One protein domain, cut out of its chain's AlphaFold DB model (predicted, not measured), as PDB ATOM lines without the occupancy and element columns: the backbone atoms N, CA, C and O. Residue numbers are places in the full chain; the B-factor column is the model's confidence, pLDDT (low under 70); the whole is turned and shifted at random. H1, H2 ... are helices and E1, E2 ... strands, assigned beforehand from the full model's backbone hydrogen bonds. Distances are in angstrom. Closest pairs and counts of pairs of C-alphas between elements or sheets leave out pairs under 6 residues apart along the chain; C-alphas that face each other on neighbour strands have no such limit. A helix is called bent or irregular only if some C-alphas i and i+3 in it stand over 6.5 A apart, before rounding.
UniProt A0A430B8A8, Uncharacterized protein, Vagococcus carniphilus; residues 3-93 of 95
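This is residues 3 to 93 of the 95 residues of an uncharacterized protein of Vagococcus carniphilus (UniProt A0A430B8A8). A strongly twisted sheet of five strands, its long strands E2, E3 and E4 sharply bent, has helix H1 packed across one face; the short helix H2 lies off the sheet, at the opposite end of the long axis from the E2-E3 turn. The printed part has 91 residues, with E1, E2, E3, E4, E5, H1 and H2 in chain order, in the mixed class of helices and strands. The sheet's order is E4 - E3 - E2 - E1 - E5, antiparallel throughout. The whole is compact, radius of gyration of the C-alphas 12.6 A, and elongated, spanning 40 by 24 by 24 A.

E1, residues 3 to 7, begins at C-alpha 3 (174.898, 140.618, 195.145). E2, residues 12 to 21, measures 21.5 A and bends by 90 degrees at residue 18; E3, residues 24 to 31, measures 16.6 A and bends by 89 degrees at 28; E4, residues 40 to 50, measures 21.4 A and bends by 97 degrees at 45. E5 is residues 54 to 58. H1, residues 62 to 74, measures 18.5 A. H2, residues 81 to 86, ends at C-alpha 86 (168.729, 156.180, 206.161).

E1 to E4 form a meander, each strand the antiparallel neighbour of the one before. N 5 and O 13 are 2.9 A apart, N 16 and O 28 2.8 A, N 43 and O 29 2.9 A. E5 pairs with E1, N 6 to O 56 at 2.9 A. H1 is on the sheet, height 9.0 A, over E4, E3 and E2, across the strands; its closest C-alphas to E4 are Lys 72 and Phe 42, 5.3 A. H1 and H2 are only just apart, at 8.3 A. In both helices every O i to N i+4 pair is within hydrogen-bond range.

The C-alphas of Gln 22 and Phe 82, the two farthest apart, are 39.8 A apart. The printed part has no cut and no long link, and no printed residue is under 70 in pLDDT.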
ATOM      1  N   GLN A   3     175.976 140.878 196.087       94.56
ATOM      2  CA  GLN A   3     174.898 140.618 195.145       94.56
ATOM      3  C   GLN A   3     173.570 140.657 195.883       94.56
ATOM      4  O   GLN A   3     173.488 140.268 197.049       94.56
ATOM      5  N   LYS A   4     172.518 141.071 195.185       96.06
ATOM      6  CA  LYS A   4     171.154 140.987 195.682       96.06
ATOM      7  C   LYS A   4     170.448 139.826 195.010       96.06
ATOM      8  O   LYS A   4     170.428 139.725 193.786       96.06
ATOM      9  N   ILE A   5     169.861 138.955 195.814       94.75
ATOM     10  CA  ILE A   5     169.067 137.840 195.312       94.75
ATOM     11  C   ILE A   5     167.641 137.929 195.822       94.75
ATOM     12  O   ILE A   5     167.388 138.377 196.944       94.75
ATOM     13  N   LYS A   6     166.722 137.420 195.008       95.50
ATOM     14  CA  LYS A   6     165.355 137.120 195.406       95.50
ATOM     15  C   LYS A   6     165.168 135.615 195.456       95.50
ATOM     16  O   LYS A   6     165.515 134.908 194.509       95.50
ATOM     17  N   THR A   7     164.607 135.105 196.541       93.94
ATOM     18  CA  THR A   7     164.352 133.670 196.700       93.94
ATOM     19  C   THR A   7     162.994 133.263 196.131       93.94
ATOM     20  O   THR A   7     162.114 134.088 195.868       93.94
ATOM     21  N   SER A   8     162.774 131.955 195.993       92.88
ATOM     22  CA  SER A   8     161.459 131.392 195.665       92.88
ATOM     23  C   SER A   8     160.378 131.709 196.711       92.88
ATOM     24  O   SER A   8     159.201 131.697 196.370       92.88
ATOM     25  N   SER A   9     160.759 132.008 197.961       90.88
ATOM     26  CA  SER A   9     159.863 132.482 199.032       90.88
ATOM     27  C   SER A   9     159.613 133.998 198.988       90.88
ATOM     28  O   SER A   9     158.998 134.538 199.898       90.88
ATOM     29  N   ASN A  10     160.046 134.682 197.918       91.56
ATOM     30  CA  ASN A  10     159.980 136.138 197.746       91.56
ATOM     31  C   ASN A  10     160.745 136.934 198.818       91.56
ATOM     32  O   ASN A  10     160.403 138.080 199.098       91.56
ATOM     33  N   GLU A  11     161.802 136.353 199.380       93.88
ATOM     34  CA  GLU A  11     162.695 137.056 200.298       93.88
ATOM     35  C   GLU A  11     163.853 137.679 199.532       93.88
ATOM     36  O   GLU A  11     164.387 137.073 198.602       93.88
ATOM     37  N   TYR A  12     164.274 138.860 199.968       95.75
ATOM     38  CA  TYR A  12     165.454 139.536 199.453       95.75
ATOM     39  C   TYR A  12     166.635 139.343 200.394       95.75
ATOM     40  O   TYR A  12     166.512 139.488 201.614       95.75
ATOM     41  N   TRP A  13     167.788 139.038 199.811       95.44
ATOM     42  CA  TRP A  13     169.044 138.839 200.524       95.44
ATOM     43  C   TRP A  13     170.170 139.594 199.832       95.44
ATOM     44  O   TRP A  13     170.233 139.631 198.605       95.44
ATOM     45  N   LEU A  14     171.074 140.144 200.635       95.75
ATOM     46  CA  LEU A  14     172.366 140.654 200.200       95.75
ATOM     47  C   LEU A  14     173.430 139.628 200.552       95.75
ATOM     48  O   LEU A  14     173.487 139.166 201.692       95.75
ATOM     49  N   ILE A  15     174.245 139.263 199.572       94.62
ATOM     50  CA  ILE A  15     175.173 138.146 199.665       94.62
ATOM     51  C   ILE A  15     176.531 138.561 199.118       94.62
ATOM     52  O   ILE A  15     176.653 138.961 197.966       94.62
ATOM     53  N   GLU A  16     177.570 138.394 199.922       95.31
ATOM     54  CA  GLU A  16     178.952 138.385 199.459       95.31
ATOM     55  C   GLU A  16     179.383 136.928 199.275       95.31
ATOM     56  O   GLU A  16     179.765 136.246 200.229       95.31
ATOM     57  N   GLN A  17     179.272 136.439 198.037       91.19
ATOM     58  CA  GLN A  17     179.650 135.073 197.684       91.19
ATOM     59  C   GLN A  17     181.160 134.882 197.843       91.19
ATOM     60  O   GLN A  17     181.952 135.663 197.309       91.19
ATOM     61  N   LYS A  18     181.539 133.801 198.524       91.62
ATOM     62  CA  LYS A  18     182.928 133.352 198.657       91.62
ATOM     63  C   LYS A  18     183.188 132.069 197.880       91.62
ATOM     64  O   LYS A  18     184.234 131.959 197.253       91.62
ATOM     65  N   ASP A  19     182.236 131.138 197.891       89.12
ATOM     66  CA  ASP A  19     182.375 129.847 197.215       89.12
ATOM     67  C   ASP A  19     181.013 129.274 196.780       89.12
ATOM     68  O   ASP A  19     179.948 129.752 197.186       89.12
ATOM     69  N   ILE A  20     181.047 128.242 195.938       85.88
ATOM     70  CA  ILE A  20     179.903 127.400 195.594       85.88
ATOM     71  C   ILE A  20     180.307 125.939 195.781       85.88
ATOM     72  O   ILE A  20     181.120 125.405 195.031       85.88
ATOM     73  N   PHE A  21     179.653 125.250 196.718       87.81
ATOM     74  CA  PHE A  21     179.865 123.822 196.950       87.81
ATOM     75  C   PHE A  21     178.564 123.051 196.745       87.81
ATOM     76  O   PHE A  21     177.561 123.348 197.384       87.81
ATOM     77  N   GLN A  22     178.552 122.062 195.845       87.75
ATOM     78  CA  GLN A  22     177.358 121.247 195.545       87.75
ATOM     79  C   GLN A  22     176.094 122.083 195.237       87.75
ATOM     80  O   GLN A  22     174.995 121.770 195.699       87.75
ATOM     81  N   ASN A  23     176.242 123.158 194.453       85.94
ATOM     82  CA  ASN A  23     175.177 124.129 194.144       85.94
ATOM     83  C   ASN A  23     174.607 124.847 195.380       85.94
ATOM     84  O   ASN A  23     173.451 125.275 195.380       85.94
ATOM     85  N   ILE A  24     175.392 124.958 196.449       86.06
ATOM     86  CA  ILE A  24     175.081 125.760 197.626       86.06
ATOM     87  C   ILE A  24     175.990 126.975 197.592       86.06
ATOM     88  O   ILE A  24     177.211 126.837 197.530       86.06
ATOM     89  N   LEU A  25     175.384 128.158 197.630       86.69
ATOM     90  CA  LEU A  25     176.130 129.398 197.738       86.69
ATOM     91  C   LEU A  25     176.654 129.525 199.171       86.69
ATOM     92  O   LEU A  25     175.870 129.511 200.125       86.69
ATOM     93  N   ILE A  26     177.973 129.644 199.300       90.25
ATOM     94  CA  ILE A  26     178.667 129.870 200.567       90.25
ATOM     95  C   ILE A  26     179.170 131.307 200.590       90.25
ATOM     96  O   ILE A  26     179.781 131.791 199.629       90.25
ATOM     97  N   GLY A  27     178.911 132.007 201.688       93.06
ATOM     98  CA  GLY A  27     179.371 133.376 201.829       93.06
ATOM     99  C   GLY A  27     178.821 134.081 203.051       93.06
ATOM    100  O   GLY A  27     178.256 133.473 203.961       93.06
ATOM    101  N   ASP A  28     178.999 135.394 203.033       95.44
ATOM    102  CA  ASP A  28     178.450 136.286 204.040       95.44
ATOM    103  C   ASP A  28     177.103 136.831 203.561       95.44
ATOM    104  O   ASP A  28     176.942 137.112 202.371       95.44
ATOM    105  N   ALA A  29     176.138 137.009 204.462       95.25
ATOM    106  CA  ALA A  29     174.822 137.504 204.076       95.25
ATOM    107  C   ALA A  29     174.121 138.380 205.108       95.25
ATOM    108  O   ALA A  29     174.334 138.271 206.315       95.25
ATOM    109  N   VAL A  30     173.201 139.190 204.587       95.50
ATOM    110  CA  VAL A  30     172.175 139.914 205.339       95.50
ATOM    111  C   VAL A  30     170.837 139.685 204.644       95.50
ATOM    112  O   VAL A  30     170.686 139.948 203.451       95.50
ATOM    113  N   ARG A  31     169.842 139.205 205.391       94.25
ATOM    114  CA  ARG A  31     168.465 139.087 204.897       94.25
ATOM    115  C   ARG A  31     167.776 140.448 204.998       94.25
ATOM    116  O   ARG A  31     167.652 140.974 206.099       94.25
ATOM    117  N   LEU A  32     167.313 140.992 203.873       94.38
ATOM    118  CA  LEU A  32     166.587 142.266 203.825       94.38
ATOM    119  C   LEU A  32     165.120 142.100 204.228       94.38
ATOM    120  O   LEU A  32     164.584 142.934 204.953       94.38
ATOM    121  N   THR A  33     164.473 141.026 203.765       93.50
ATOM    122  CA  THR A  33     163.069 140.756 204.104       93.50
ATOM    123  C   THR A  33     162.939 140.334 205.560       93.50
ATOM    124  O   THR A  33     163.400 139.250 205.921       93.50
ATOM    125  N   ARG A  34     162.305 141.170 206.386       89.69
ATOM    126  CA  ARG A  34     162.202 140.984 207.841       89.69
ATOM    127  C   ARG A  34     160.879 141.491 208.398       89.69
ATOM    128  O   ARG A  34     160.280 142.394 207.817       89.69
ATOM    129  N   GLN A  35     160.447 140.919 209.522       90.31
ATOM    130  CA  GLN A  35     159.341 141.483 210.294       90.31
ATOM    131  C   GLN A  35     159.763 142.817 210.909       90.31
ATOM    132  O   GLN A  35     160.933 143.016 211.232       90.31
ATOM    133  N   LYS A  36     158.811 143.731 211.111       86.19
ATOM    134  CA  LYS A  36     159.086 145.042 211.730       86.19
ATOM    135  C   LYS A  36     159.660 144.950 213.150       86.19
ATOM    136  O   LYS A  36     160.279 145.905 213.605       86.19
ATOM    137  N   SER A  37     159.430 143.835 213.840       86.44
ATOM    138  CA  SER A  37     159.938 143.553 215.186       86.44
ATOM    139  C   SER A  37     161.260 142.787 215.215       86.44
ATOM    140  O   SER A  37     161.796 142.584 216.299       86.44
ATOM    141  N   ASP A  38     161.751 142.317 214.066       88.69
ATOM    142  CA  ASP A  38     162.964 141.506 213.989       88.69
ATOM    143  C   ASP A  38     164.204 142.376 213.816       88.69
ATOM    144  O   ASP A  38     164.182 143.370 213.097       88.69
ATOM    145  N   ASP A  39     165.329 141.919 214.350       91.75
ATOM    146  CA  ASP A  39     166.624 142.528 214.083       91.75
ATOM    147  C   ASP A  39     167.231 142.002 212.767       91.75
ATOM    148  O   ASP A  39     166.954 140.895 212.279       91.75
ATOM    149  N   TYR A  40     168.095 142.815 212.165       93.06
ATOM    150  CA  TYR A  40     168.959 142.398 211.071       93.06
ATOM    151  C   TYR A  40     170.213 141.740 211.621       93.06
ATOM    152  O   TYR A  40     170.893 142.295 212.480       93.06
ATOM    153  N   PHE A  41     170.567 140.597 211.042       93.56
ATOM    154  CA  PHE A  41     171.731 139.821 211.448       93.56
ATOM    155  C   PHE A  41     172.695 139.670 210.284       93.56
ATOM    156  O   PHE A  41     172.287 139.344 209.164       93.56
ATOM    157  N   PHE A  42     173.976 139.869 210.575       95.38
ATOM    158  CA  PHE A  42     175.049 139.463 209.687       95.38
ATOM    159  C   PHE A  42     175.362 137.988 209.900       95.38
ATOM    160  O   PHE A  42     175.699 137.571 211.010       95.38
ATOM    161  N   ILE A  43     175.309 137.213 208.825       92.44
ATOM    162  CA  ILE A  43     175.658 135.798 208.846       92.44
ATOM    163  C   ILE A  43     177.000 135.630 208.137       92.44
ATOM    164  O   ILE A  43     177.152 136.089 207.007       92.44
ATOM    165  N   HIS A  44     177.975 135.014 208.809       92.12
ATOM    166  CA  HIS A  44     179.339 134.867 208.301       92.12
ATOM    167  C   HIS A  44     179.616 133.440 207.845       92.12
ATOM    168  O   HIS A  44     179.448 132.512 208.630       92.12
ATOM    169  N   ASP A  45     180.112 133.298 206.618       86.69
ATOM    170  CA  ASP A  45     180.664 132.054 206.077       86.69
ATOM    171  C   ASP A  45     179.739 130.831 206.186       86.69
ATOM    172  O   ASP A  45     180.152 129.731 206.547       86.69
ATOM    173  N   VAL A  46     178.454 131.023 205.883       82.19
ATOM    174  CA  VAL A  46     177.462 129.946 205.969       82.19
ATOM    175  C   VAL A  46     177.048 129.440 204.597       82.19
ATOM    176  O   VAL A  46     177.114 130.141 203.589       82.19
ATOM    177  N   GLN A  47     176.543 128.209 204.584       85.50
ATOM    178  CA  GLN A  47     175.741 127.680 203.489       85.50
ATOM    179  C   GLN A  47     174.408 128.432 203.448       85.50
ATOM    180  O   GLN A  47     173.515 128.166 204.251       85.50
ATOM    181  N   LEU A  48     174.293 129.400 202.542       79.88
ATOM    182  CA  LEU A  48     173.172 130.336 202.523       79.88
ATOM    183  C   LEU A  48     171.938 129.711 201.888       79.88
ATOM    184  O   LEU A  48     170.911 129.525 202.534       79.88
ATOM    185  N   ILE A  49     172.043 129.398 200.599       79.44
ATOM    186  CA  ILE A  49     170.911 129.036 199.753       79.44
ATOM    187  C   ILE A  49     171.391 128.058 198.681       79.44
ATOM    188  O   ILE A  49     172.446 128.237 198.069       79.44
ATOM    189  N   LYS A  50     170.587 127.022 198.426       80.19
ATOM    190  CA  LYS A  50     170.753 126.188 197.231       80.19
ATOM    191  C   LYS A  50     170.437 127.034 196.003       80.19
ATOM    192  O   LYS A  50     169.395 127.683 195.981       80.19
ATOM    193  N   SER A  51     171.257 126.983 194.957       77.56
ATOM    194  CA  SER A  51     171.074 127.795 193.744       77.56
ATOM    195  C   SER A  51     169.676 127.644 193.125       77.56
ATOM    196  O   SER A  51     169.137 128.601 192.590       77.56
ATOM    197  N   ASN A  52     169.027 126.483 193.279       83.38
ATOM    198  CA  ASN A  52     167.657 126.242 192.806       83.38
ATOM    199  C   ASN A  52     166.549 126.961 193.607       83.38
ATOM    200  O   ASN A  52     165.382 126.904 193.224       83.38
ATOM    201  N   LYS A  53     166.884 127.592 194.736       88.88
ATOM    202  CA  LYS A  53     165.985 128.451 195.519       88.88
ATOM    203  C   LYS A  53     166.151 129.930 195.175       88.88
ATOM    204  O   LYS A  53     165.345 130.734 195.642       88.88
ATOM    205  N   ILE A  54     167.147 130.285 194.363       92.00
ATOM    206  CA  ILE A  54     167.315 131.633 193.821       92.00
ATOM    207  C   ILE A  54     166.348 131.786 192.648       92.00
ATOM    208  O   ILE A  54     166.387 131.017 191.692       92.00
ATOM    209  N   LYS A  55     165.451 132.765 192.749       94.44
ATOM    210  CA  LYS A  55     164.484 133.115 191.707       94.44
ATOM    211  C   LYS A  55     165.081 134.107 190.713       94.44
ATOM    212  O   LYS A  55     164.863 133.962 189.516       94.44
ATOM    213  N   SER A  56     165.817 135.098 191.210       95.06
ATOM    214  CA  SER A  56     166.508 136.093 190.392       95.06
ATOM    215  C   SER A  56     167.688 136.707 191.141       95.06
ATOM    216  O   SER A  56     167.734 136.696 192.375       95.06
ATOM    217  N   TYR A  57     168.636 137.224 190.363       94.38
ATOM    218  CA  TYR A  57     169.646 138.173 190.812       94.38
ATOM    219  C   TYR A  57     169.151 139.552 190.392       94.38
ATOM    220  O   TYR A  57     168.927 139.777 189.203       94.38
ATOM    221  N   ASP A  58     168.927 140.420 191.365       95.38
ATOM    222  CA  ASP A  58     168.332 141.733 191.142       95.38
ATOM    223  C   ASP A  58     169.418 142.810 191.216       95.38
ATOM    224  O   ASP A  58     170.463 142.613 191.845       95.38
ATOM    225  N   ASP A  59     169.153 143.968 190.613       94.88
ATOM    226  CA  ASP A  59     170.055 145.110 190.715       94.88
ATOM    227  C   ASP A  59     170.188 145.550 192.177       94.88
ATOM    228  O   ASP A  59     169.198 145.749 192.899       94.88
ATOM    229  N   ILE A  60     171.443 145.671 192.606       94.69
ATOM    230  CA  ILE A  60     171.810 146.146 193.933       94.69
ATOM    231  C   ILE A  60     172.006 147.659 193.897       94.69
ATOM    232  O   ILE A  60     172.620 148.200 192.977       94.69
ATOM    233  N   LEU A  61     171.478 148.336 194.906       94.88
ATOM    234  CA  LEU A  61     171.604 149.779 195.061       94.88
ATOM    235  C   LEU A  61     172.772 150.129 195.998       94.88
ATOM    236  O   LEU A  61     173.113 149.364 196.904       94.88
ATOM    237  N   ASP A  62     173.358 151.316 195.835       95.06
ATOM    238  CA  ASP A  62     174.498 151.756 196.655       95.06
ATOM    239  C   ASP A  62     174.169 151.782 198.158       95.06
ATOM    240  O   ASP A  62     174.972 151.361 198.993       95.06
ATOM    241  N   ASN A  63     172.958 152.211 198.519       94.50
ATOM    242  CA  ASN A  63     172.468 152.202 199.901       94.50
ATOM    243  C   ASN A  63     172.344 150.785 200.485       94.50
ATOM    244  O   ASN A  63     172.623 150.589 201.665       94.50
ATOM    245  N   GLU A  64     171.998 149.787 199.671       95.88
ATOM    246  CA  GLU A  64     171.942 148.383 200.085       95.88
ATOM    247  C   GLU A  64     173.349 147.842 200.370       95.88
ATOM    248  O   GLU A  64     173.554 147.134 201.357       95.88
ATOM    249  N   ILE A  65     174.349 148.233 199.573       96.06
ATOM    250  CA  ILE A  65     175.758 147.896 199.835       96.06
ATOM    251  C   ILE A  65     176.228 148.543 201.144       96.06
ATOM    252  O   ILE A  65     176.867 147.888 201.974       96.06
ATOM    253  N   LEU A  66     175.902 149.823 201.359       95.69
ATOM    254  CA  LEU A  66     176.216 150.525 202.607       95.69
ATOM    255  C   LEU A  66     175.550 149.849 203.810       95.69
ATOM    256  O   LEU A  66     176.206 149.642 204.833       95.69
ATOM    257  N   PHE A  67     174.290 149.442 203.667       95.62
ATOM    258  CA  PHE A  67     173.557 148.712 204.691       95.62
ATOM    259  C   PHE A  67     174.211 147.368 205.019       95.62
ATOM    260  O   PHE A  67     174.447 147.068 206.189       95.62
ATOM    261  N   PHE A  68     174.586 146.583 204.005       96.50
ATOM    262  CA  PHE A  68     175.297 145.318 204.200       96.50
ATOM    263  C   PHE A  68     176.577 145.509 205.022       96.50
ATOM    264  O   PHE A  68     176.801 144.805 206.006       96.50
ATOM    265  N   ASN A  69     177.394 146.502 204.660       96.19
ATOM    266  CA  ASN A  69     178.634 146.813 205.370       96.19
ATOM    267  C   ASN A  69     178.379 147.310 206.801       96.19
ATOM    268  O   ASN A  69     179.133 146.973 207.719       96.19
ATOM    269  N   TYR A  70     177.310 148.080 207.004       95.06
ATOM    270  CA  TYR A  70     176.888 148.528 208.325       95.06
ATOM    271  C   TYR A  70     176.519 147.339 209.222       95.06
ATOM    272  O   TYR A  70     177.104 147.184 210.295       95.06
ATOM    273  N   VAL A  71     175.639 146.444 208.763       94.88
ATOM    274  CA  VAL A  71     175.236 145.245 209.518       94.88
ATOM    275  C   VAL A  71     176.431 144.303 209.725       94.88
ATOM    276  O   VAL A  71     176.620 143.789 210.823       94.88
ATOM    277  N   LYS A  72     177.325 144.151 208.737       95.25
ATOM    278  CA  LYS A  72     178.582 143.384 208.862       95.25
ATOM    279  C   LYS A  72     179.478 143.874 210.001       95.25
ATOM    280  O   LYS A  72     180.086 143.051 210.701       95.25
ATOM    281  N   ARG A  73     179.556 145.197 210.187       95.62
ATOM    282  CA  ARG A  73     180.316 145.846 211.266       95.62
ATOM    283  C   ARG A  73     179.622 145.708 212.620       95.62
ATOM    284  O   ARG A  73     180.293 145.403 213.598       95.62
ATOM    285  N   MET A  74     178.308 145.922 212.666       94.31
ATOM    286  CA  MET A  74     177.528 145.922 213.911       94.31
ATOM    287  C   MET A  74     177.145 144.519 214.400       94.31
ATOM    288  O   MET A  74     176.824 144.361 215.571       94.31
ATOM    289  N   LYS A  75     177.212 143.506 213.525       92.56
ATOM    290  CA  LYS A  75     176.748 142.113 213.700       92.56
ATOM    291  C   LYS A  75     175.236 141.958 213.822       92.56
ATOM    292  O   LYS A  75     174.671 141.090 213.161       92.56
ATOM    293  N   GLU A  76     174.609 142.826 214.598       91.88
ATOM    294  CA  GLU A  76     173.174 142.880 214.831       91.88
ATOM    295  C   GLU A  76     172.716 144.337 214.782       91.88
ATOM    296  O   GLU A  76     173.381 145.236 215.309       91.88
ATOM    297  N   VAL A  77     171.616 144.592 214.079       89.88
ATOM    298  CA  VAL A  77     171.058 145.933 213.916       89.88
ATOM    299  C   VAL A  77     169.549 145.866 214.113       89.88
ATOM    300  O   VAL A  77     168.870 145.270 213.276       89.88
ATOM    301  N   PRO A  78     168.999 146.521 215.146       87.25
ATOM    302  CA  PRO A  78     167.563 146.519 215.354       87.25
ATOM    303  C   PRO A  78     166.835 147.277 214.251       87.25
ATOM    304  O   PRO A  78     167.298 148.332 213.794       87.25
ATOM    305  N   VAL A  79     165.660 146.777 213.857       81.69
ATOM    306  CA  VAL A  79     164.763 147.504 212.953       81.69
ATOM    307  C   VAL A  79     164.248 148.744 213.681       81.69
ATOM    308  O   VAL A  79     163.366 148.703 214.534       81.69
ATOM    309  N   ARG A  80     164.850 149.890 213.357       80.88
ATOM    310  CA  ARG A  80     164.408 151.213 213.806       80.88
ATOM    311  C   ARG A  80     164.116 152.081 212.593       80.88
ATOM    312  O   ARG A  80     164.811 151.980 211.581       80.88
ATOM    313  N   ASN A  81     163.123 152.963 212.708       73.88
ATOM    314  CA  ASN A  81     162.683 153.804 211.588       73.88
ATOM    315  C   ASN A  81     163.849 154.582 210.970       73.88
ATOM    316  O   ASN A  81     164.037 154.491 209.766       73.88
ATOM    317  N   PHE A  82     164.700 155.210 211.787       72.25
ATOM    318  CA  PHE A  82     165.847 155.964 211.271       72.25
ATOM    319  C   PHE A  82     166.843 155.084 210.495       72.25
ATOM    320  O   PHE A  82     167.246 155.457 209.407       72.25
ATOM    321  N   ILE A  83     167.161 153.870 210.970       76.81
ATOM    322  CA  ILE A  83     168.048 152.942 210.242       76.81
ATOM    323  C   ILE A  83     167.414 152.525 208.911       76.81
ATOM    324  O   ILE A  83     168.067 152.497 207.874       76.81
ATOM    325  N   THR A  84     166.129 152.179 208.929       76.62
ATOM    326  CA  THR A  84     165.452 151.680 207.723       76.62
ATOM    327  C   THR A  84     165.161 152.767 206.688       76.62
ATOM    328  O   THR A  84     165.030 152.441 205.508       76.62
ATOM    329  N   GLU A  85     165.107 154.030 207.113       82.44
ATOM    330  CA  GLU A  85     164.971 155.216 206.264       82.44
ATOM    331  C   GLU A  85     166.330 155.686 205.726       82.44
ATOM    332  O   GLU A  85     166.447 155.867 204.517       82.44
ATOM    333  N   ASP A  86     167.372 155.765 206.564       85.88
ATOM    334  CA  ASP A  86     168.729 156.180 206.161       85.88
ATOM    335  C   ASP A  86     169.320 155.272 205.071       85.88
ATOM    336  O   ASP A  86     170.050 155.727 204.189       85.88
ATOM    337  N   PHE A  87     168.990 153.978 205.115       89.56
ATOM    338  CA  PHE A  87     169.434 152.994 204.128       89.56
ATOM    339  C   PHE A  87     168.362 152.626 203.088       89.56
ATOM    340  O   PHE A  87     168.636 151.808 202.214       89.56
ATOM    341  N   ASP A  88     167.153 153.198 203.163       91.25
ATOM    342  CA  ASP A  88     165.994 152.876 202.304       91.25
ATOM    343  C   ASP A  88     165.749 151.349 202.146       91.25
ATOM    344  O   ASP A  88     165.535 150.786 201.068       91.25
ATOM    345  N   VAL A  89     165.768 150.650 203.286       91.62
ATOM    346  CA  VAL A  89     165.454 149.212 203.393       91.62
ATOM    347  C   VAL A  89     164.047 148.947 203.937       91.62
ATOM    348  O   VAL A  89     163.598 147.801 203.966       91.62
ATOM    349  N   LYS A  90     163.301 149.999 204.297       90.31
ATOM    350  CA  LYS A  90     161.911 149.922 204.787       90.31
ATOM    351  C   LYS A  90     160.972 149.179 203.828       90.31
ATOM    352  O   LYS A  90     160.066 148.483 204.274       90.31
ATOM    353  N   LYS A  91     161.228 149.266 202.517       92.00
ATOM    354  CA  LYS A  91     160.489 148.563 201.448       92.00
ATOM    355  C   LYS A  91     160.560 147.031 201.520       92.00
ATOM    356  O   LYS A  91     159.787 146.360 200.844       92.00
ATOM    357  N   TYR A  92     161.479 146.484 202.317       92.81
ATOM    358  CA  TYR A  92     161.628 145.042 202.525       92.81
ATOM    359  C   TYR A  92     160.947 144.534 203.797       92.81
ATOM    360  O   TYR A  92     160.923 143.322 204.018       92.81
ATOM    361  N   LEU A  93     160.404 145.426 204.629       91.31
ATOM    362  CA  LEU A  93     159.718 145.029 205.850       91.31
ATOM    363  C   LEU A  93     158.355 144.412 205.533       91.31
ATOM    364  O   LEU A  93     157.599 144.929 204.710       91.31
TER     365      LEU A  93